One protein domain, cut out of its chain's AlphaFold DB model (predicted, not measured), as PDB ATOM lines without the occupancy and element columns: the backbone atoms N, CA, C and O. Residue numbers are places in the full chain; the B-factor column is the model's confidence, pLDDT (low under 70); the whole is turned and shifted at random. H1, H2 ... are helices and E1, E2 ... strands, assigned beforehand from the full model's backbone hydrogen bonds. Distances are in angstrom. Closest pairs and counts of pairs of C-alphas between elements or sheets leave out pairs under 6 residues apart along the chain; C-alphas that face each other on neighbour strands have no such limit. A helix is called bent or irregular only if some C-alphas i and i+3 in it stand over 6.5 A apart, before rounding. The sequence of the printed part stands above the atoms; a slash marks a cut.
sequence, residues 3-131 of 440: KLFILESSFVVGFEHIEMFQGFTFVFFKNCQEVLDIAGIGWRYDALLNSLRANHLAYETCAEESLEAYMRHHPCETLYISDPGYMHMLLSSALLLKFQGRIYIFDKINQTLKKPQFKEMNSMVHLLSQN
ATOM      1  N   LYS A   3     199.546 163.767 209.260       90.50
ATOM      2  CA  LYS A   3     200.726 162.890 209.247       90.50
ATOM      3  C   LYS A   3     201.821 163.483 210.129       90.50
ATOM      4  O   LYS A   3     202.207 164.625 209.895       90.50
ATOM      5  N   LEU A   4     202.261 162.734 211.137       90.19
ATOM      6  CA  LEU A   4     203.415 163.044 211.976       90.19
ATOM      7  C   LEU A   4     204.578 162.158 211.530       90.19
ATOM      8  O   LEU A   4     204.566 160.961 211.798       90.19
ATOM      9  N   PHE A   5     205.555 162.740 210.847       87.56
ATOM     10  CA  PHE A   5     206.755 162.040 210.407       87.56
ATOM     11  C   PHE A   5     207.702 161.866 211.586       87.56
ATOM     12  O   PHE A   5     208.045 162.842 212.263       87.56
ATOM     13  N   ILE A   6     208.084 160.614 211.820       82.31
ATOM     14  CA  ILE A   6     208.945 160.216 212.924       82.31
ATOM     15  C   ILE A   6     210.384 160.149 212.433       82.31
ATOM     16  O   ILE A   6     210.692 159.384 211.521       82.31
ATOM     17  N   LEU A   7     211.244 160.974 213.029       71.94
ATOM     18  CA  LEU A   7     212.664 161.062 212.686       71.94
ATOM     19  C   LEU A   7     213.531 160.315 213.704       71.94
ATOM     20  O   LEU A   7     213.110 160.075 214.834       71.94
ATOM     21  N   GLU A   8     214.754 159.963 213.311       59.97
ATOM     22  CA  GLU A   8     215.689 159.148 214.102       59.97
ATOM     23  C   GLU A   8     215.960 159.684 215.507       59.97
ATOM     24  O   GLU A   8     215.875 158.953 216.494       59.97
ATOM     25  N   SER A   9     216.237 160.980 215.620       55.09
ATOM     26  CA  SER A   9     216.526 161.637 216.895       55.09
ATOM     27  C   SER A   9     215.342 161.553 217.871       55.09
ATOM     28  O   SER A   9     215.533 161.492 219.088       55.09
ATOM     29  N   SER A  10     214.115 161.383 217.361       64.62
ATOM     30  CA  SER A  10     212.934 161.179 218.206       64.62
ATOM     31  C   SER A  10     212.976 159.846 218.947       64.62
ATOM     32  O   SER A  10     212.398 159.717 220.028       64.62
ATOM     33  N   PHE A  11     213.699 158.856 218.416       61.62
ATOM     34  CA  PHE A  11     213.932 157.602 219.118       61.62
ATOM     35  C   PHE A  11     214.962 157.763 220.230       61.62
ATOM     36  O   PHE A  11     214.856 157.047 221.216       61.62
ATOM     37  N   VAL A  12     215.897 158.715 220.155       53.53
ATOM     38  CA  VAL A  12     216.892 158.975 221.214       53.53
ATOM     39  C   VAL A  12     216.249 159.628 222.442       53.53
ATOM     40  O   VAL A  12     216.543 159.237 223.575       53.53
ATOM     41  N   VAL A  13     215.311 160.554 222.233       53.97
ATOM     42  CA  VAL A  13     214.611 161.271 223.316       53.97
ATOM     43  C   VAL A  13     213.435 160.462 223.886       53.97
ATOM     44  O   VAL A  13     213.161 160.532 225.081       53.97
ATOM     45  N   GLY A  14     212.796 159.620 223.064       56.72
ATOM     46  CA  GLY A  14     211.636 158.817 223.456       56.72
ATOM     47  C   GLY A  14     210.316 159.602 223.425       56.72
ATOM     48  O   GLY A  14     210.285 160.823 223.552       56.72
ATOM     49  N   PHE A  15     209.199 158.889 223.245       65.88
ATOM     50  CA  PHE A  15     207.855 159.475 223.176       65.88
ATOM     51  C   PHE A  15     207.108 159.306 224.501       65.88
ATOM     52  O   PHE A  15     206.337 158.361 224.684       65.88
ATOM     53  N   GLU A  16     207.310 160.233 225.434       67.06
ATOM     54  CA  GLU A  16     206.426 160.345 226.596       67.06
ATOM     55  C   GLU A  16     205.059 160.910 226.169       67.06
ATOM     56  O   GLU A  16     204.969 161.788 225.310       67.06
ATOM     57  N   HIS A  17     203.978 160.417 226.781       79.38
ATOM     58  CA  HIS A  17     202.604 160.877 226.526       79.38
ATOM     59  C   HIS A  17     202.108 160.704 225.080       79.38
ATOM     60  O   HIS A  17     201.382 161.551 224.547       79.38
ATOM     61  N   ILE A  18     202.487 159.598 224.433       85.56
ATOM     62  CA  ILE A  18     202.133 159.299 223.040       85.56
ATOM     63  C   ILE A  18     200.618 159.324 222.779       85.56
ATOM     64  O   ILE A  18     200.175 159.724 221.703       85.56
ATOM     65  N   GLU A  19     199.806 158.991 223.784       86.12
ATOM     66  CA  GLU A  19     198.344 159.036 223.739       86.12
ATOM     67  C   GLU A  19     197.789 160.430 223.406       86.12
ATOM     68  O   GLU A  19     196.691 160.553 222.865       86.12
ATOM     69  N   MET A  20     198.553 161.495 223.670       87.56
ATOM     70  CA  MET A  20     198.147 162.877 223.394       87.56
ATOM     71  C   MET A  20     198.155 163.212 221.894       87.56
ATOM     72  O   MET A  20     197.592 164.230 221.491       87.56
ATOM     73  N   PHE A  21     198.743 162.357 221.053       88.88
ATOM     74  CA  PHE A  21     198.802 162.519 219.596       88.88
ATOM     75  C   PHE A  21     197.595 161.913 218.859       88.88
ATOM     76  O   PHE A  21     197.640 161.706 217.646       88.88
ATOM     77  N   GLN A  22     196.477 161.665 219.551       87.44
ATOM     78  CA  GLN A  22     195.225 161.271 218.900       87.44
ATOM     79  C   GLN A  22     194.844 162.228 217.754       87.44
ATOM     80  O   GLN A  22     194.833 163.452 217.899       87.44
ATOM     81  N   GLY A  23     194.514 161.651 216.594       87.06
ATOM     82  CA  GLY A  23     194.218 162.388 215.360       87.06
ATOM     83  C   GLY A  23     195.418 162.585 214.424       87.06
ATOM     84  O   GLY A  23     195.235 163.106 213.313       87.06
ATOM     85  N   PHE A  24     196.609 162.139 214.838       91.88
ATOM     86  CA  PHE A  24     197.766 161.962 213.971       91.88
ATOM     87  C   PHE A  24     197.926 160.499 213.536       91.88
ATOM     88  O   PHE A  24     197.632 159.577 214.296       91.88
ATOM     89  N   THR A  25     198.414 160.315 212.313       93.31
ATOM     90  CA  THR A  25     199.020 159.076 211.830       93.31
ATOM     91  C   THR A  25     200.528 159.221 211.975       93.31
ATOM     92  O   THR A  25     201.095 160.173 211.434       93.31
ATOM     93  N   PHE A  26     201.167 158.305 212.692       92.31
ATOM     94  CA  PHE A  26     202.623 158.240 212.805       92.31
ATOM     95  C   PHE A  26     203.188 157.647 211.514       92.31
ATOM     96  O   PHE A  26     202.787 156.558 211.114       92.31
ATOM     97  N   VAL A  27     204.076 158.371 210.843       91.31
ATOM     98  CA  VAL A  27     204.653 157.963 209.562       91.31
ATOM     99  C   VAL A  27     206.119 157.621 209.766       91.31
ATOM    100  O   VAL A  27     206.903 158.473 210.186       91.31
ATOM    101  N   PHE A  28     206.471 156.380 209.448       87.19
ATOM    102  CA  PHE A  28     207.840 155.868 209.448       87.19
ATOM    103  C   PHE A  28     208.346 155.739 208.012       87.19
ATOM    104  O   PHE A  28     207.571 155.385 207.130       87.19
ATOM    105  N   PHE A  29     209.624 155.993 207.753       83.44
ATOM    106  CA  PHE A  29     210.212 155.757 206.427       83.44
ATOM    107  C   PHE A  29     210.502 154.267 206.204       83.44
ATOM    108  O   PHE A  29     210.689 153.524 207.170       83.44
ATOM    109  N   LYS A  30     210.529 153.837 204.937       75.12
ATOM    110  CA  LYS A  30     210.595 152.424 204.516       75.12
ATOM    111  C   LYS A  30     211.693 151.608 205.218       75.12
ATOM    112  O   LYS A  30     211.421 150.482 205.622       75.12
ATOM    113  N   ASN A  31     212.859 152.210 205.457       70.44
ATOM    114  CA  ASN A  31     214.027 151.537 206.046       70.44
ATOM    115  C   ASN A  31     214.308 151.992 207.494       70.44
ATOM    116  O   ASN A  31     215.381 151.748 208.035       70.44
ATOM    117  N   CYS A  32     213.359 152.670 208.152       73.88
ATOM    118  CA  CYS A  32     213.581 153.272 209.470       73.88
ATOM    119  C   CYS A  32     214.009 152.246 210.535       73.88
ATOM    120  O   CYS A  32     214.922 152.527 211.307       73.88
ATOM    121  N   GLN A  33     213.396 151.058 210.555       76.00
ATOM    122  CA  GLN A  33     213.787 149.974 211.465       76.00
ATOM    123  C   GLN A  33     215.227 149.524 211.209       76.00
ATOM    124  O   GLN A  33     216.023 149.485 212.140       76.00
ATOM    125  N   GLU A  34     215.555 149.223 209.951       66.94
ATOM    126  CA  GLU A  34     216.874 148.723 209.552       66.94
ATOM    127  C   GLU A  34     217.971 149.704 209.965       66.94
ATOM    128  O   GLU A  34     218.979 149.300 210.540       66.94
ATOM    129  N   VAL A  35     217.752 151.009 209.781       62.41
ATOM    130  CA  VAL A  35     218.750 151.998 210.199       62.41
ATOM    131  C   VAL A  35     218.867 152.108 211.722       62.41
ATOM    132  O   VAL A  35     219.972 152.226 212.255       62.41
ATOM    133  N   LEU A  36     217.763 152.009 212.460       66.25
ATOM    134  CA  LEU A  36     217.824 152.001 213.924       66.25
ATOM    135  C   LEU A  36     218.496 150.726 214.460       66.25
ATOM    136  O   LEU A  36     219.197 150.791 215.471       66.25
ATOM    137  N   ASP A  37     218.340 149.590 213.778       66.31
ATOM    138  CA  ASP A  37     219.083 148.355 214.054       66.31
ATOM    139  C   ASP A  37     220.582 148.520 213.758       66.31
ATOM    140  O   ASP A  37     221.429 148.030 214.515       66.31
ATOM    141  N   ILE A  38     220.941 149.280 212.715       56.44
ATOM    142  CA  ILE A  38     222.336 149.639 212.433       56.44
ATOM    143  C   ILE A  38     222.940 150.459 213.570       56.44
ATOM    144  O   ILE A  38     224.045 150.158 214.026       56.44
ATOM    145  N   ALA A  39     222.182 151.436 214.069       52.78
ATOM    146  CA  ALA A  39     222.547 152.273 215.207       52.78
ATOM    147  C   ALA A  39     222.439 151.554 216.573       52.78
ATOM    148  O   ALA A  39     222.693 152.160 217.612       52.78
ATOM    149  N   GLY A  40     222.038 150.275 216.607       53.94
ATOM    150  CA  GLY A  40     221.905 149.489 217.842       53.94
ATOM    151  C   GLY A  40     220.755 149.908 218.762       53.94
ATOM    152  O   GLY A  40     220.701 149.502 219.925       53.94
ATOM    153  N   ILE A  41     219.821 150.717 218.263       61.50
ATOM    154  CA  ILE A  41     218.670 151.235 219.013       61.50
ATOM    155  C   ILE A  41     217.327 150.801 218.420       61.50
ATOM    156  O   ILE A  41     216.292 151.329 218.821       61.50
ATOM    157  N   GLY A  42     217.302 149.811 217.524       68.94
ATOM    158  CA  GLY A  42     216.069 149.304 216.909       68.94
ATOM    159  C   GLY A  42     215.029 148.784 217.904       68.94
ATOM    160  O   GLY A  42     213.830 148.931 217.678       68.94
ATOM    161  N   TRP A  43     215.449 148.348 219.099       74.19
ATOM    162  CA  TRP A  43     214.528 148.030 220.202       74.19
ATOM    163  C   TRP A  43     213.612 149.208 220.585       74.19
ATOM    164  O   TRP A  43     212.512 149.004 221.105       74.19
ATOM    165  N   ARG A  44     214.037 150.454 220.332       71.50
ATOM    166  CA  ARG A  44     213.222 151.656 220.556       71.50
ATOM    167  C   ARG A  44     212.116 151.814 219.522       71.50
ATOM    168  O   ARG A  44     211.051 152.325 219.867       71.50
ATOM    169  N   TYR A  45     212.335 151.361 218.292       82.50
ATOM    170  CA  TYR A  45     211.290 151.324 217.275       82.50
ATOM    171  C   TYR A  45     210.206 150.317 217.650       82.50
ATOM    172  O   TYR A  45     209.027 150.672 217.688       82.50
ATOM    173  N   ASP A  46     210.598 149.108 218.060       83.94
ATOM    174  CA  ASP A  46     209.659 148.103 218.565       83.94
ATOM    175  C   ASP A  46     208.873 148.606 219.782       83.94
ATOM    176  O   ASP A  46     207.650 148.445 219.862       83.94
ATOM    177  N   ALA A  47     209.549 149.260 220.732       84.00
ATOM    178  CA  ALA A  47     208.907 149.861 221.899       84.00
ATOM    179  C   ALA A  47     207.877 150.934 221.503       84.00
ATOM    180  O   ALA A  47     206.777 150.981 222.071       84.00
ATOM    181  N   LEU A  48     208.198 151.766 220.508       86.38
ATOM    182  CA  LEU A  48     207.287 152.778 219.984       86.38
ATOM    183  C   LEU A  48     206.079 152.141 219.288       86.38
ATOM    184  O   LEU A  48     204.946 152.497 219.605       86.38
ATOM    185  N   LEU A  49     206.290 151.160 218.405       89.75
ATOM    186  CA  LEU A  49     205.201 150.446 217.732       89.75
ATOM    187  C   LEU A  49     204.265 149.754 218.724       89.75
ATOM    188  O   LEU A  49     203.042 149.829 218.589       89.75
ATOM    189  N   ASN A  50     204.819 149.110 219.750       88.81
ATOM    190  CA  ASN A  50     204.027 148.488 220.807       88.81
ATOM    191  C   ASN A  50     203.205 149.527 221.578       88.81
ATOM    192  O   ASN A  50     202.028 149.291 221.859       88.81
ATOM    193  N   SER A  51     203.781 150.699 221.849       88.81
ATOM    194  CA  SER A  51     203.078 151.808 222.501       88.81
ATOM    195  C   SER A  51     201.957 152.377 221.624       88.81
ATOM    196  O   SER A  51     200.858 152.622 222.120       88.81
ATOM    197  N   LEU A  52     202.182 152.528 220.317       91.69
ATOM    198  CA  LEU A  52     201.162 152.971 219.360       91.69
ATOM    199  C   LEU A  52     199.986 151.990 219.299       91.69
ATOM    200  O   LEU A  52     198.830 152.407 219.394       91.69
ATOM    201  N   ARG A  53     200.271 150.683 219.227       93.12
ATOM    202  CA  ARG A  53     199.249 149.622 219.238       93.12
ATOM    203  C   ARG A  53     198.451 149.612 220.539       93.12
ATOM    204  O   ARG A  53     197.224 149.563 220.489       93.12
ATOM    205  N   ALA A  54     199.129 149.697 221.686       91.50
ATOM    206  CA  ALA A  54     198.491 149.709 223.003       91.50
ATOM    207  C   ALA A  54     197.554 150.912 223.203       91.50
ATOM    208  O   ALA A  54     196.558 150.803 223.912       91.50
ATOM    209  N   ASN A  55     197.849 152.042 222.552       90.50
ATOM    210  CA  ASN A  55     197.051 153.267 222.621       90.50
ATOM    211  C   ASN A  55     196.090 153.451 221.430       90.50
ATOM    212  O   ASN A  55     195.470 154.507 221.309       90.50
ATOM    213  N   HIS A  56     195.954 152.446 220.555       93.12
ATOM    214  CA  HIS A  56     195.125 152.500 219.342       93.12
ATOM    215  C   HIS A  56     195.427 153.705 218.431       93.12
ATOM    216  O   HIS A  56     194.526 154.295 217.832       93.12
ATOM    217  N   LEU A  57     196.701 154.081 218.332       92.12
ATOM    218  CA  LEU A  57     197.162 155.172 217.481       92.12
ATOM    219  C   LEU A  57     197.500 154.646 216.087       92.12
ATOM    220  O   LEU A  57     198.137 153.602 215.934       92.12
ATOM    221  N   ALA A  58     197.055 155.378 215.065       93.50
ATOM    222  CA  ALA A  58     197.316 155.028 213.680       93.50
ATOM    223  C   ALA A  58     198.793 155.240 213.346       93.50
ATOM    224  O   ALA A  58     199.379 156.266 213.698       93.50
ATOM    225  N   TYR A  59     199.369 154.296 212.614       93.94
ATOM    226  CA  TYR A  59     200.699 154.437 212.052       93.94
ATOM    227  C   TYR A  59     200.788 153.773 210.681       93.94
ATOM    228  O   TYR A  59     200.042 152.837 210.389       93.94
ATOM    229  N   GLU A  60     201.687 154.275 209.843       93.94
ATOM    230  CA  GLU A  60     201.956 153.765 208.503       93.94
ATOM    231  C   GLU A  60     203.450 153.844 208.182       93.94
ATOM    232  O   GLU A  60     204.192 154.636 208.768       93.94
ATOM    233  N   THR A  61     203.875 153.026 207.223       89.25
ATOM    234  CA  THR A  61     205.212 153.094 206.636       89.25
ATOM    235  C   THR A  61     205.105 153.753 205.263       89.25
ATOM    236  O   THR A  61     204.291 153.347 204.433       89.25
ATOM    237  N   CYS A  62     205.898 154.793 205.048       86.38
ATOM    238  CA  CYS A  62     206.014 155.527 203.798       86.38
ATOM    239  C   CYS A  62     206.829 154.729 202.776       86.38
ATOM    240  O   CYS A  62     207.673 153.919 203.155       86.38
ATOM    241  N   ALA A  63     206.591 154.968 201.486       83.12
ATOM    242  CA  ALA A  63     207.351 154.319 200.415       83.12
ATOM    243  C   ALA A  63     208.774 154.886 200.293       83.12
ATOM    244  O   ALA A  63     209.696 154.176 199.898       83.12
ATOM    245  N   GLU A  64     208.936 156.163 200.624       81.25
ATOM    246  CA  GLU A  64     210.197 156.884 200.628       81.25
ATOM    247  C   GLU A  64     211.070 156.501 201.832       81.25
ATOM    248  O   GLU A  64     210.587 156.111 202.901       81.25
ATOM    249  N   GLU A  65     212.379 156.635 201.640       68.38
ATOM    250  CA  GLU A  65     213.405 156.182 202.584       68.38
ATOM    251  C   GLU A  65     213.923 157.321 203.477       68.38
ATOM    252  O   GLU A  65     214.496 157.060 204.528       68.38
ATOM    253  N   SER A  66     213.648 158.580 203.116       68.25
ATOM    254  CA  SER A  66     214.044 159.774 203.867       68.25
ATOM    255  C   SER A  66     213.006 160.896 203.761       68.25
ATOM    256  O   SER A  66     212.141 160.908 202.872       68.25
ATOM    257  N   LEU A  67     213.111 161.880 204.659       75.00
ATOM    258  CA  LEU A  67     212.280 163.082 204.615       75.00
ATOM    259  C   LEU A  67     212.565 163.910 203.357       75.00
ATOM    260  O   LEU A  67     211.649 164.479 202.774       75.00
ATOM    261  N   GLU A  68     213.809 163.940 202.896       70.00
ATOM    262  CA  GLU A  68     214.242 164.620 201.681       70.00
ATOM    263  C   GLU A  68     213.632 163.979 200.438       70.00
ATOM    264  O   GLU A  68     213.094 164.684 199.581       70.00
ATOM    265  N   ALA A  69     213.680 162.647 200.340       70.56
ATOM    266  CA  ALA A  69     213.035 161.906 199.264       70.56
ATOM    267  C   ALA A  69     211.526 162.191 199.241       70.56
ATOM    268  O   ALA A  69     210.969 162.490 198.184       70.56
ATOM    269  N   TYR A  70     210.890 162.212 200.416       81.44
ATOM    270  CA  TYR A  70     209.491 162.606 200.541       81.44
ATOM    271  C   TYR A  70     209.260 164.042 200.052       81.44
ATOM    272  O   TYR A  70     208.405 164.291 199.211       81.44
ATOM    273  N   MET A  71     210.055 165.008 200.510       79.12
ATOM    274  CA  MET A  71     209.916 166.419 200.130       79.12
ATOM    275  C   MET A  71     210.133 166.670 198.631       79.12
ATOM    276  O   MET A  71     209.491 167.564 198.076       79.12
ATOM    277  N   ARG A  72     210.991 165.885 197.962       75.25
ATOM    278  CA  ARG A  72     211.183 165.931 196.499       75.25
ATOM    279  C   ARG A  72     209.932 165.493 195.744       75.25
ATOM    280  O   ARG A  72     209.573 166.125 194.752       75.25
ATOM    281  N   HIS A  73     209.281 164.426 196.201       82.69
ATOM    282  CA  HIS A  73     208.087 163.879 195.552       82.69
ATOM    283  C   HIS A  73     206.796 164.607 195.958       82.69
ATOM    284  O   HIS A  73     205.840 164.630 195.184       82.69
ATOM    285  N   HIS A  74     206.790 165.270 197.122       82.94
ATOM    286  CA  HIS A  74     205.607 165.897 197.728       82.94
ATOM    287  C   HIS A  74     205.810 167.391 198.077       82.94
ATOM    288  O   HIS A  74     205.536 167.808 199.205       82.94
ATOM    289  N   PRO A  75     206.247 168.258 197.139       75.31
ATOM    290  CA  PRO A  75     206.783 169.599 197.433       75.31
ATOM    291  C   PRO A  75     205.787 170.631 198.000       75.31
ATOM    292  O   PRO A  75     206.199 171.717 198.420       75.31
ATOM    293  N   CYS A  76     204.487 170.321 197.996       77.38
ATOM    294  CA  CYS A  76     203.401 171.231 198.377       77.38
ATOM    295  C   CYS A  76     202.598 170.750 199.598       77.38
ATOM    296  O   CYS A  76     201.510 171.264 199.865       77.38
ATOM    297  N   GLU A  77     203.100 169.762 200.336       84.69
ATOM    298  CA  GLU A  77     202.385 169.188 201.474       84.69
ATOM    299  C   GLU A  77     202.654 169.900 202.805       84.69
ATOM    300  O   GLU A  77     203.574 170.700 202.963       84.69
ATOM    301  N   THR A  78     201.803 169.625 203.795       88.38
ATOM    302  CA  THR A  78     202.047 170.044 205.179       88.38
ATOM    303  C   THR A  78     202.692 168.904 205.954       88.38
ATOM    304  O   THR A  78     202.085 167.847 206.109       88.38
ATOM    305  N   LEU A  79     203.882 169.151 206.489       88.31
ATOM    306  CA  LEU A  79     204.671 168.204 207.265       88.31
ATOM    307  C   LEU A  79     204.564 168.544 208.750       88.31
ATOM    308  O   LEU A  79     204.839 169.678 209.150       88.31
ATOM    309  N   TYR A  80     204.183 167.562 209.567       89.31
ATOM    310  CA  TYR A  80     204.389 167.617 211.012       89.31
ATOM    311  C   TYR A  80     205.561 166.710 211.360       89.31
ATOM    312  O   TYR A  80     205.539 165.536 211.011       89.31
ATOM    313  N   ILE A  81     206.566 167.250 212.037       85.81
ATOM    314  CA  ILE A  81     207.807 166.563 212.393       85.81
ATOM    315  C   ILE A  81     207.860 166.374 213.908       85.81
ATOM    316  O   ILE A  81     207.499 167.286 214.656       85.81
ATOM    317  N   SER A  82     208.289 165.198 214.363       76.50
ATOM    318  CA  SER A  82     208.294 164.820 215.782       76.50
ATOM    319  C   SER A  82     209.397 165.447 216.637       76.50
ATOM    320  O   SER A  82     209.307 165.338 217.858       76.50
ATOM    321  N   ASP A  83     210.401 166.104 216.047       68.75
ATOM    322  CA  ASP A  83     211.637 166.453 216.761       68.75
ATOM    323  C   ASP A  83     212.027 167.949 216.741       68.75
ATOM    324  O   ASP A  83     212.322 168.482 215.664       68.75
ATOM    325  N   PRO A  84     212.110 168.625 217.907       52.28
ATOM    326  CA  PRO A  84     212.583 170.006 218.020       52.28
ATOM    327  C   PRO A  84     214.094 170.206 217.807       52.28
ATOM    328  O   PRO A  84     214.487 171.291 217.371       52.28
ATOM    329  N   GLY A  85     214.943 169.206 218.072       52.81
ATOM    330  CA  GLY A  85     216.400 169.274 217.860       52.81
ATOM    331  C   GLY A  85     216.786 169.350 216.380       52.81
ATOM    332  O   GLY A  85     217.855 169.831 216.016       52.81
ATOM    333  N   TYR A  86     215.852 168.981 215.506       58.16
ATOM    334  CA  TYR A  86     216.063 168.812 214.072       58.16
ATOM    335  C   TYR A  86     215.743 170.039 213.215       58.16
ATOM    336  O   TYR A  86     215.713 169.992 211.981       58.16
ATOM    337  N   MET A  87     215.484 171.168 213.872       57.81
ATOM    338  CA  MET A  87     215.034 172.399 213.236       57.81
ATOM    339  C   MET A  87     216.002 172.890 212.153       57.81
ATOM    340  O   MET A  87     215.565 173.279 211.075       57.81
ATOM    341  N   HIS A  88     217.309 172.858 212.408       51.84
ATOM    342  CA  HIS A  88     218.299 173.393 211.473       51.84
ATOM    343  C   HIS A  88     218.451 172.531 210.223       51.84
ATOM    344  O   HIS A  88     218.481 173.064 209.116       51.84
ATOM    345  N   MET A  89     218.483 171.210 210.381       55.00
ATOM    346  CA  MET A  89     218.633 170.298 209.254       55.00
ATOM    347  C   MET A  89     217.369 170.253 208.387       55.00
ATOM    348  O   MET A  89     217.458 170.359 207.170       55.00
ATOM    349  N   LEU A  90     216.186 170.252 209.004       64.38
ATOM    350  CA  LEU A  90     214.913 170.349 208.291       64.38
ATOM    351  C   LEU A  90     214.798 171.626 207.448       64.38
ATOM    352  O   LEU A  90     214.310 171.589 206.320       64.38
ATOM    353  N   LEU A  91     215.254 172.763 207.985       59.47
ATOM    354  CA  LEU A  91     215.302 174.027 207.248       59.47
ATOM    355  C   LEU A  91     216.269 173.939 206.061       59.47
ATOM    356  O   LEU A  91     215.930 174.408 204.975       59.47
ATOM    357  N   SER A  92     217.431 173.311 206.245       53.25
ATOM    358  CA  SER A  92     218.404 173.060 205.179       53.25
ATOM    359  C   SER A  92     217.856 172.194 204.061       53.25
ATOM    360  O   SER A  92     217.896 172.602 202.898       53.25
ATOM    361  N   SER A  93     217.265 171.056 204.404       59.25
ATOM    362  CA  SER A  93     216.643 170.146 203.449       59.25
ATOM    363  C   SER A  93     215.500 170.828 202.700       59.25
ATOM    364  O   SER A  93     215.467 170.813 201.470       59.25
ATOM    365  N   ALA A  94     214.618 171.540 203.408       64.25
ATOM    366  CA  ALA A  94     213.539 172.302 202.784       64.25
ATOM    367  C   ALA A  94     214.056 173.318 201.752       64.25
ATOM    368  O   ALA A  94     213.466 173.485 200.686       64.25
ATOM    369  N   LEU A  95     215.168 173.990 202.048       57.12
ATOM    370  CA  LEU A  95     215.737 175.025 201.190       57.12
ATOM    371  C   LEU A  95     216.461 174.473 199.973       57.12
ATOM    372  O   LEU A  95     216.215 174.948 198.862       57.12
ATOM    373  N   LEU A  96     217.313 173.467 200.172       55.06
ATOM    374  CA  LEU A  96     218.010 172.772 199.089       55.06
ATOM    375  C   LEU A  96     217.013 172.204 198.078       55.06
ATOM    376  O   LEU A  96     217.184 172.354 196.869       55.06
ATOM    377  N   LEU A  97     215.925 171.626 198.586       58.00
ATOM    378  CA  LEU A  97     214.873 171.024 197.775       58.00
ATOM    379  C   LEU A  97     213.858 172.043 197.245       58.00
ATOM    380  O   LEU A  97     212.949 171.669 196.507       58.00
ATOM    381  N   LYS A  98     214.000 173.330 197.595       64.62
ATOM    382  CA  LYS A  98     213.047 174.406 197.268       64.62
ATOM    383  C   LYS A  98     211.605 174.053 197.650       64.62
ATOM    384  O   LYS A  98     210.663 174.437 196.951       64.62
ATOM    385  N   PHE A  99     211.441 173.335 198.752       70.81
ATOM    386  CA  PHE A  99     210.158 172.892 199.269       70.81
ATOM    387  C   PHE A  99     209.254 174.093 199.574       70.81
ATOM    388  O   PHE A  99     209.678 175.050 200.222       70.81
ATOM    389  N   GLN A 100     208.011 174.051 199.094       74.56
ATOM    390  CA  GLN A 100     207.046 175.154 199.220       74.56
ATOM    391  C   GLN A 100     205.950 174.870 200.255       74.56
ATOM    392  O   GLN A 100     205.133 175.740 200.560       74.56
ATOM    393  N   GLY A 101     205.911 173.648 200.786       80.44
ATOM    394  CA  GLY A 101     204.942 173.210 201.777       80.44
ATOM    395  C   GLY A 101     205.108 173.856 203.156       80.44
ATOM    396  O   GLY A 101     206.012 174.659 203.407       80.44
ATOM    397  N   ARG A 102     204.201 173.518 204.081       85.69
ATOM    398  CA  ARG A 102     204.250 174.010 205.470       85.69
ATOM    399  C   ARG A 102     204.911 173.006 206.382       85.69
ATOM    400  O   ARG A 102     204.545 171.838 206.363       85.69
ATOM    401  N   ILE A 103     205.825 173.472 207.216       84.19
ATOM    402  CA  ILE A 103     206.571 172.622 208.135       84.19
ATOM    403  C   ILE A 103     206.240 173.023 209.570       84.19
ATOM    404  O   ILE A 103     206.412 174.178 209.963       84.19
ATOM    405  N   TYR A 104     205.775 172.052 210.347       86.50
ATOM    406  CA  TYR A 104     205.437 172.183 211.757       86.50
ATOM    407  C   TYR A 104     206.291 171.221 212.573       86.50
ATOM    408  O   TYR A 104     206.204 170.012 212.381       86.50
ATOM    409  N   ILE A 105     207.084 171.734 213.505       81.25
ATOM    410  CA  ILE A 105     207.925 170.909 214.380       81.25
ATOM    411  C   ILE A 105     207.274 170.793 215.751       81.25
ATOM    412  O   ILE A 105     206.774 171.786 216.278       81.25
ATOM    413  N   PHE A 106     207.256 169.591 216.319       83.62
ATOM    414  CA  PHE A 106     206.792 169.361 217.678       83.62
ATOM    415  C   PHE A 106     207.644 170.152 218.680       83.62
ATOM    416  O   PHE A 106     208.863 170.054 218.680       83.62
ATOM    417  N   ASP A 107     206.991 170.954 219.520       79.88
ATOM    418  CA  ASP A 107     207.648 171.782 220.540       79.88
ATOM    419  C   ASP A 107     207.509 171.130 221.919       79.88
ATOM    420  O   ASP A 107     208.487 170.826 222.596       79.88
ATOM    421  N   LYS A 108     206.263 170.888 222.338       81.19
ATOM    422  CA  LYS A 108     205.942 170.331 223.656       81.19
ATOM    423  C   LYS A 108     204.506 169.837 223.731       81.19
ATOM    424  O   LYS A 108     203.652 170.210 222.924       81.19
ATOM    425  N   ILE A 109     204.198 169.084 224.783       83.38
ATOM    426  CA  ILE A 109     202.813 168.837 225.190       83.38
ATOM    427  C   ILE A 109     202.301 170.028 226.001       83.38
ATOM    428  O   ILE A 109     202.861 170.398 227.033       83.38
ATOM    429  N   ASN A 110     201.183 170.611 225.570       82.06
ATOM    430  CA  ASN A 110     200.452 171.555 226.402       82.06
ATOM    431  C   ASN A 110     199.735 170.784 227.513       82.06
ATOM    432  O   ASN A 110     198.726 170.124 227.259       82.06
ATOM    433  N   GLN A 111     200.242 170.884 228.740       78.06
ATOM    434  CA  GLN A 111     199.695 170.152 229.885       78.06
ATOM    435  C   GLN A 111     198.254 170.557 230.234       78.06
ATOM    436  O   GLN A 111     197.491 169.732 230.731       78.06
ATOM    437  N   THR A 112     197.850 171.795 229.933       82.69
ATOM    438  CA  THR A 112     196.487 172.288 230.178       82.69
ATOM    439  C   THR A 112     195.499 171.749 229.147       82.69
ATOM    440  O   THR A 112     194.410 171.307 229.499       82.69
ATOM    441  N   LEU A 113     195.873 171.779 227.868       80.62
ATOM    442  CA  LEU A 113     195.013 171.356 226.762       80.62
ATOM    443  C   LEU A 113     195.117 169.859 226.461       80.62
ATOM    444  O   LEU A 113     194.326 169.362 225.660       80.62
ATOM    445  N   LYS A 114     196.088 169.170 227.072       83.06
ATOM    446  CA  LYS A 114     196.418 167.761 226.827       83.06
ATOM    447  C   LYS A 114     196.574 167.454 225.335       83.06
ATOM    448  O   LYS A 114     195.987 166.516 224.810       83.06
ATOM    449  N   LYS A 115     197.318 168.314 224.634       85.75
ATOM    450  CA  LYS A 115     197.540 168.228 223.182       85.75
ATOM    451  C   LYS A 115     198.967 168.622 222.809       85.75
ATOM    452  O   LYS A 115     199.531 169.504 223.465       85.75
ATOM    453  N   PRO A 116     199.524 168.040 221.735       86.81
ATOM    454  CA  PRO A 116     200.811 168.449 221.199       86.81
ATOM    455  C   PRO A 116     200.728 169.860 220.612       86.81
ATOM    456  O   PRO A 116     199.777 170.210 219.905       86.81
ATOM    457  N   GLN A 117     201.730 170.676 220.920       86.31
ATOM    458  CA  GLN A 117     201.955 171.977 220.303       86.31
ATOM    459  C   GLN A 117     203.071 171.865 219.278       86.31
ATOM    460  O   GLN A 117     204.076 171.194 219.506       86.31
ATOM    461  N   PHE A 118     202.873 172.554 218.158       86.94
ATOM    462  CA  PHE A 118     203.831 172.597 217.070       86.94
ATOM    463  C   PHE A 118     204.192 174.041 216.743       86.94
ATOM    464  O   PHE A 118     203.331 174.925 216.767       86.94
ATOM    465  N   LYS A 119     205.455 174.255 216.388       82.19
ATOM    466  CA  LYS A 119     205.991 175.520 215.903       82.19
ATOM    467  C   LYS A 119     206.040 175.502 214.376       82.19
ATOM    468  O   LYS A 119     206.589 174.576 213.787       82.19
ATOM    469  N   GLU A 120     205.456 176.512 213.736       83.19
ATOM    470  CA  GLU A 120     205.535 176.685 212.279       83.19
ATOM    471  C   GLU A 120     206.899 177.262 211.878       83.19
ATOM    472  O   GLU A 120     207.374 178.230 212.475       83.19
ATOM    473  N   MET A 121     207.514 176.678 210.850       71.25
ATOM    474  CA  MET A 121     208.896 176.962 210.449       71.25
ATOM    475  C   MET A 121     209.030 177.794 209.166       71.25
ATOM    476  O   MET A 121     210.124 178.254 208.836       71.25
ATOM    477  N   ASN A 122     207.934 178.030 208.440       63.94
ATOM    478  CA  ASN A 122     207.958 178.640 207.105       63.94
ATOM    479  C   ASN A 122     208.534 180.063 207.068       63.94
ATOM    480  O   ASN A 122     209.148 180.450 206.075       63.94
ATOM    481  N   SER A 123     208.392 180.834 208.150       52.09
ATOM    482  CA  SER A 123     209.005 182.160 208.266       52.09
ATOM    483  C   SER A 123     210.537 182.097 208.271       52.09
ATOM    484  O   SER A 123     211.176 182.980 207.703       52.09
ATOM    485  N   MET A 124     211.133 181.037 208.828       50.47
ATOM    486  CA  MET A 124     212.585 180.825 208.847       50.47
ATOM    487  C   MET A 124     213.110 180.285 207.514       50.47
ATOM    488  O   MET A 124     214.133 180.772 207.037       50.47
ATOM    489  N   VAL A 125     212.385 179.360 206.866       52.03
ATOM    490  CA  VAL A 125     212.697 178.903 205.494       52.03
ATOM    491  C   VAL A 125     212.727 180.105 204.548       52.03
ATOM    492  O   VAL A 125     213.709 180.345 203.853       52.03
ATOM    493  N   HIS A 126     211.691 180.944 204.570       49.59
ATOM    494  CA  HIS A 126     211.622 182.110 203.695       49.59
ATOM    495  C   HIS A 126     212.781 183.097 203.939       49.59
ATOM    496  O   HIS A 126     213.402 183.562 202.984       49.59
ATOM    497  N   LEU A 127     213.138 183.361 205.201       40.81
ATOM    498  CA  LEU A 127     214.237 184.267 205.565       40.81
ATOM    499  C   LEU A 127     215.615 183.752 205.107       40.81
ATOM    500  O   LEU A 127     216.456 184.526 204.649       40.81
ATOM    501  N   LEU A 128     215.834 182.438 205.183       41.03
ATOM    502  CA  LEU A 128     217.071 181.781 204.757       41.03
ATOM    503  C   LEU A 128     217.168 181.625 203.228       41.03
ATOM    504  O   LEU A 128     218.264 181.721 202.678       41.03
ATOM    505  N   SER A 129     216.039 181.465 202.526       44.28
ATOM    506  CA  SER A 129     215.979 181.406 201.052       44.28
ATOM    507  C   SER A 129     216.389 182.721 200.373       44.28
ATOM    508  O   SER A 129     216.905 182.726 199.252       44.28
ATOM    509  N   GLN A 130     216.191 183.848 201.065       40.84
ATOM    510  CA  GLN A 130     216.543 185.184 200.584       40.84
ATOM    511  C   GLN A 130     218.033 185.510 200.775       40.84
ATOM    512  O   GLN A 130     218.579 186.341 200.049       40.84
ATOM    513  N   ASN A 131     218.726 184.814 201.683       37.28
ATOM    514  CA  ASN A 131     220.148 185.000 201.967       37.28
ATOM    515  C   ASN A 131     221.004 183.904 201.309       37.28
ATOM    516  O   ASN A 131     221.595 183.059 201.971       37.28
TER     517      ASN A 131
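What this domain is: This is residues 3 to 131 of the 440 residues of an uncharacterized protein of Clostridiales bacterium CHKCI006 (UniProt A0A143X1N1). A single strongly twisted sheet of six strands is the core, with helices at several places round it. H4, with residues 45 to 53, grazes the end of the sheet formed by E3 and E2, and H3 folds back on H4 as a helical hairpin away from the sheet; H6 covers part of the other half along E5, and H7 ends the named elements, touching H6. The 129 printed residues hold seven named helices and six named strands, in the order E1 H1 H2 E2 H3 H4 E3 H5 E4 H6 E5 E6 H7, a mixed class. The sheet, E3 E2 E1 E4 E5 E6, is mixed: parallel but for the antiparallel hairpin of E5 and E6. The whole is compact, with a radius of gyration of the C-alphas of 14.7 A and spans of 45 by 38 by 21 A.

Where its parts are: E1 is residues 3 to 5 and begins at C-alpha 3, (200.726, 162.890, 209.247). H1 is residues 8 to 13, H2 18 to 21, E2 24 to 28, 12.6 A long, and H3 32 to 38. H4, residues 42 to 54, is 18.6 A long and ends at (198.491, 149.709, 223.003). E3 is residues 58 to 61, H5 67 to 73 and E4 78 to 81. H6, residues 84 to 96, is 19.9 A long and irregular: C-alphas 85 and 88 are 7.8 A apart. E5, residues 102 to 110, is 21.4 A long and bends by 62 degrees at residue 107. E6 is residues 115 to 120, 15.9 A long, and H7 is 122 to 130, ending at (216.543, 185.184, 200.584).

How they stand to each other: E3 and E6 are the edge strands. N 26 and O 58 of E2 and E3 are 2.9 A apart, N 27 and O 4 of E2 and E1 2.8 A, N 5 and O 80 of E1 and E4 2.8 A, N 81 and O 104 of E4 and E5 2.8 A, and N 107 and O 117 of E5 and E6 2.9 A, each within hydrogen-bond range. E1, H1 H2, E2 is a strand-helix-strand unit, two parallel neighbour strands with helices between; so are E2, H3 H4, E3 and E4, H6, E5. E3, H5, E4 is a split unit, with E2 and E1 between its strands. The four crossovers are right-handed. H3 and H4 touch, with the C-alphas of Leu 36 and Gly 42 closest at 4.4 A. H6 has a height of 9.4 A over the sheet. H6 touches H7 with residues 91 to 95 alone, at a steep tilt of 44 degrees; the C-alphas of Leu 91 and Val 125 are closest, at 5.8 A. H2 is at the sheet's level, while H4, H5 and H7 only graze the sheet. H1 is not on the sheet. In H3, H4, H5 and H7 every O i to N i+4 pair is within hydrogen-bond range; H1 has 1 of 2 and H6 7 of 9, and H2 is too short for such a pair.

The domain as a whole: The C-alphas farthest apart, those of Ala 54 and Asn 131, are 46.4 A apart. The printed part has no cut, and its links between named elements are tight. The mean pLDDT of the printed part is 74.3; residues 8 to 16, 34 to 42, 65 to 66, 83 to 98 and 122 to 131 are under 70.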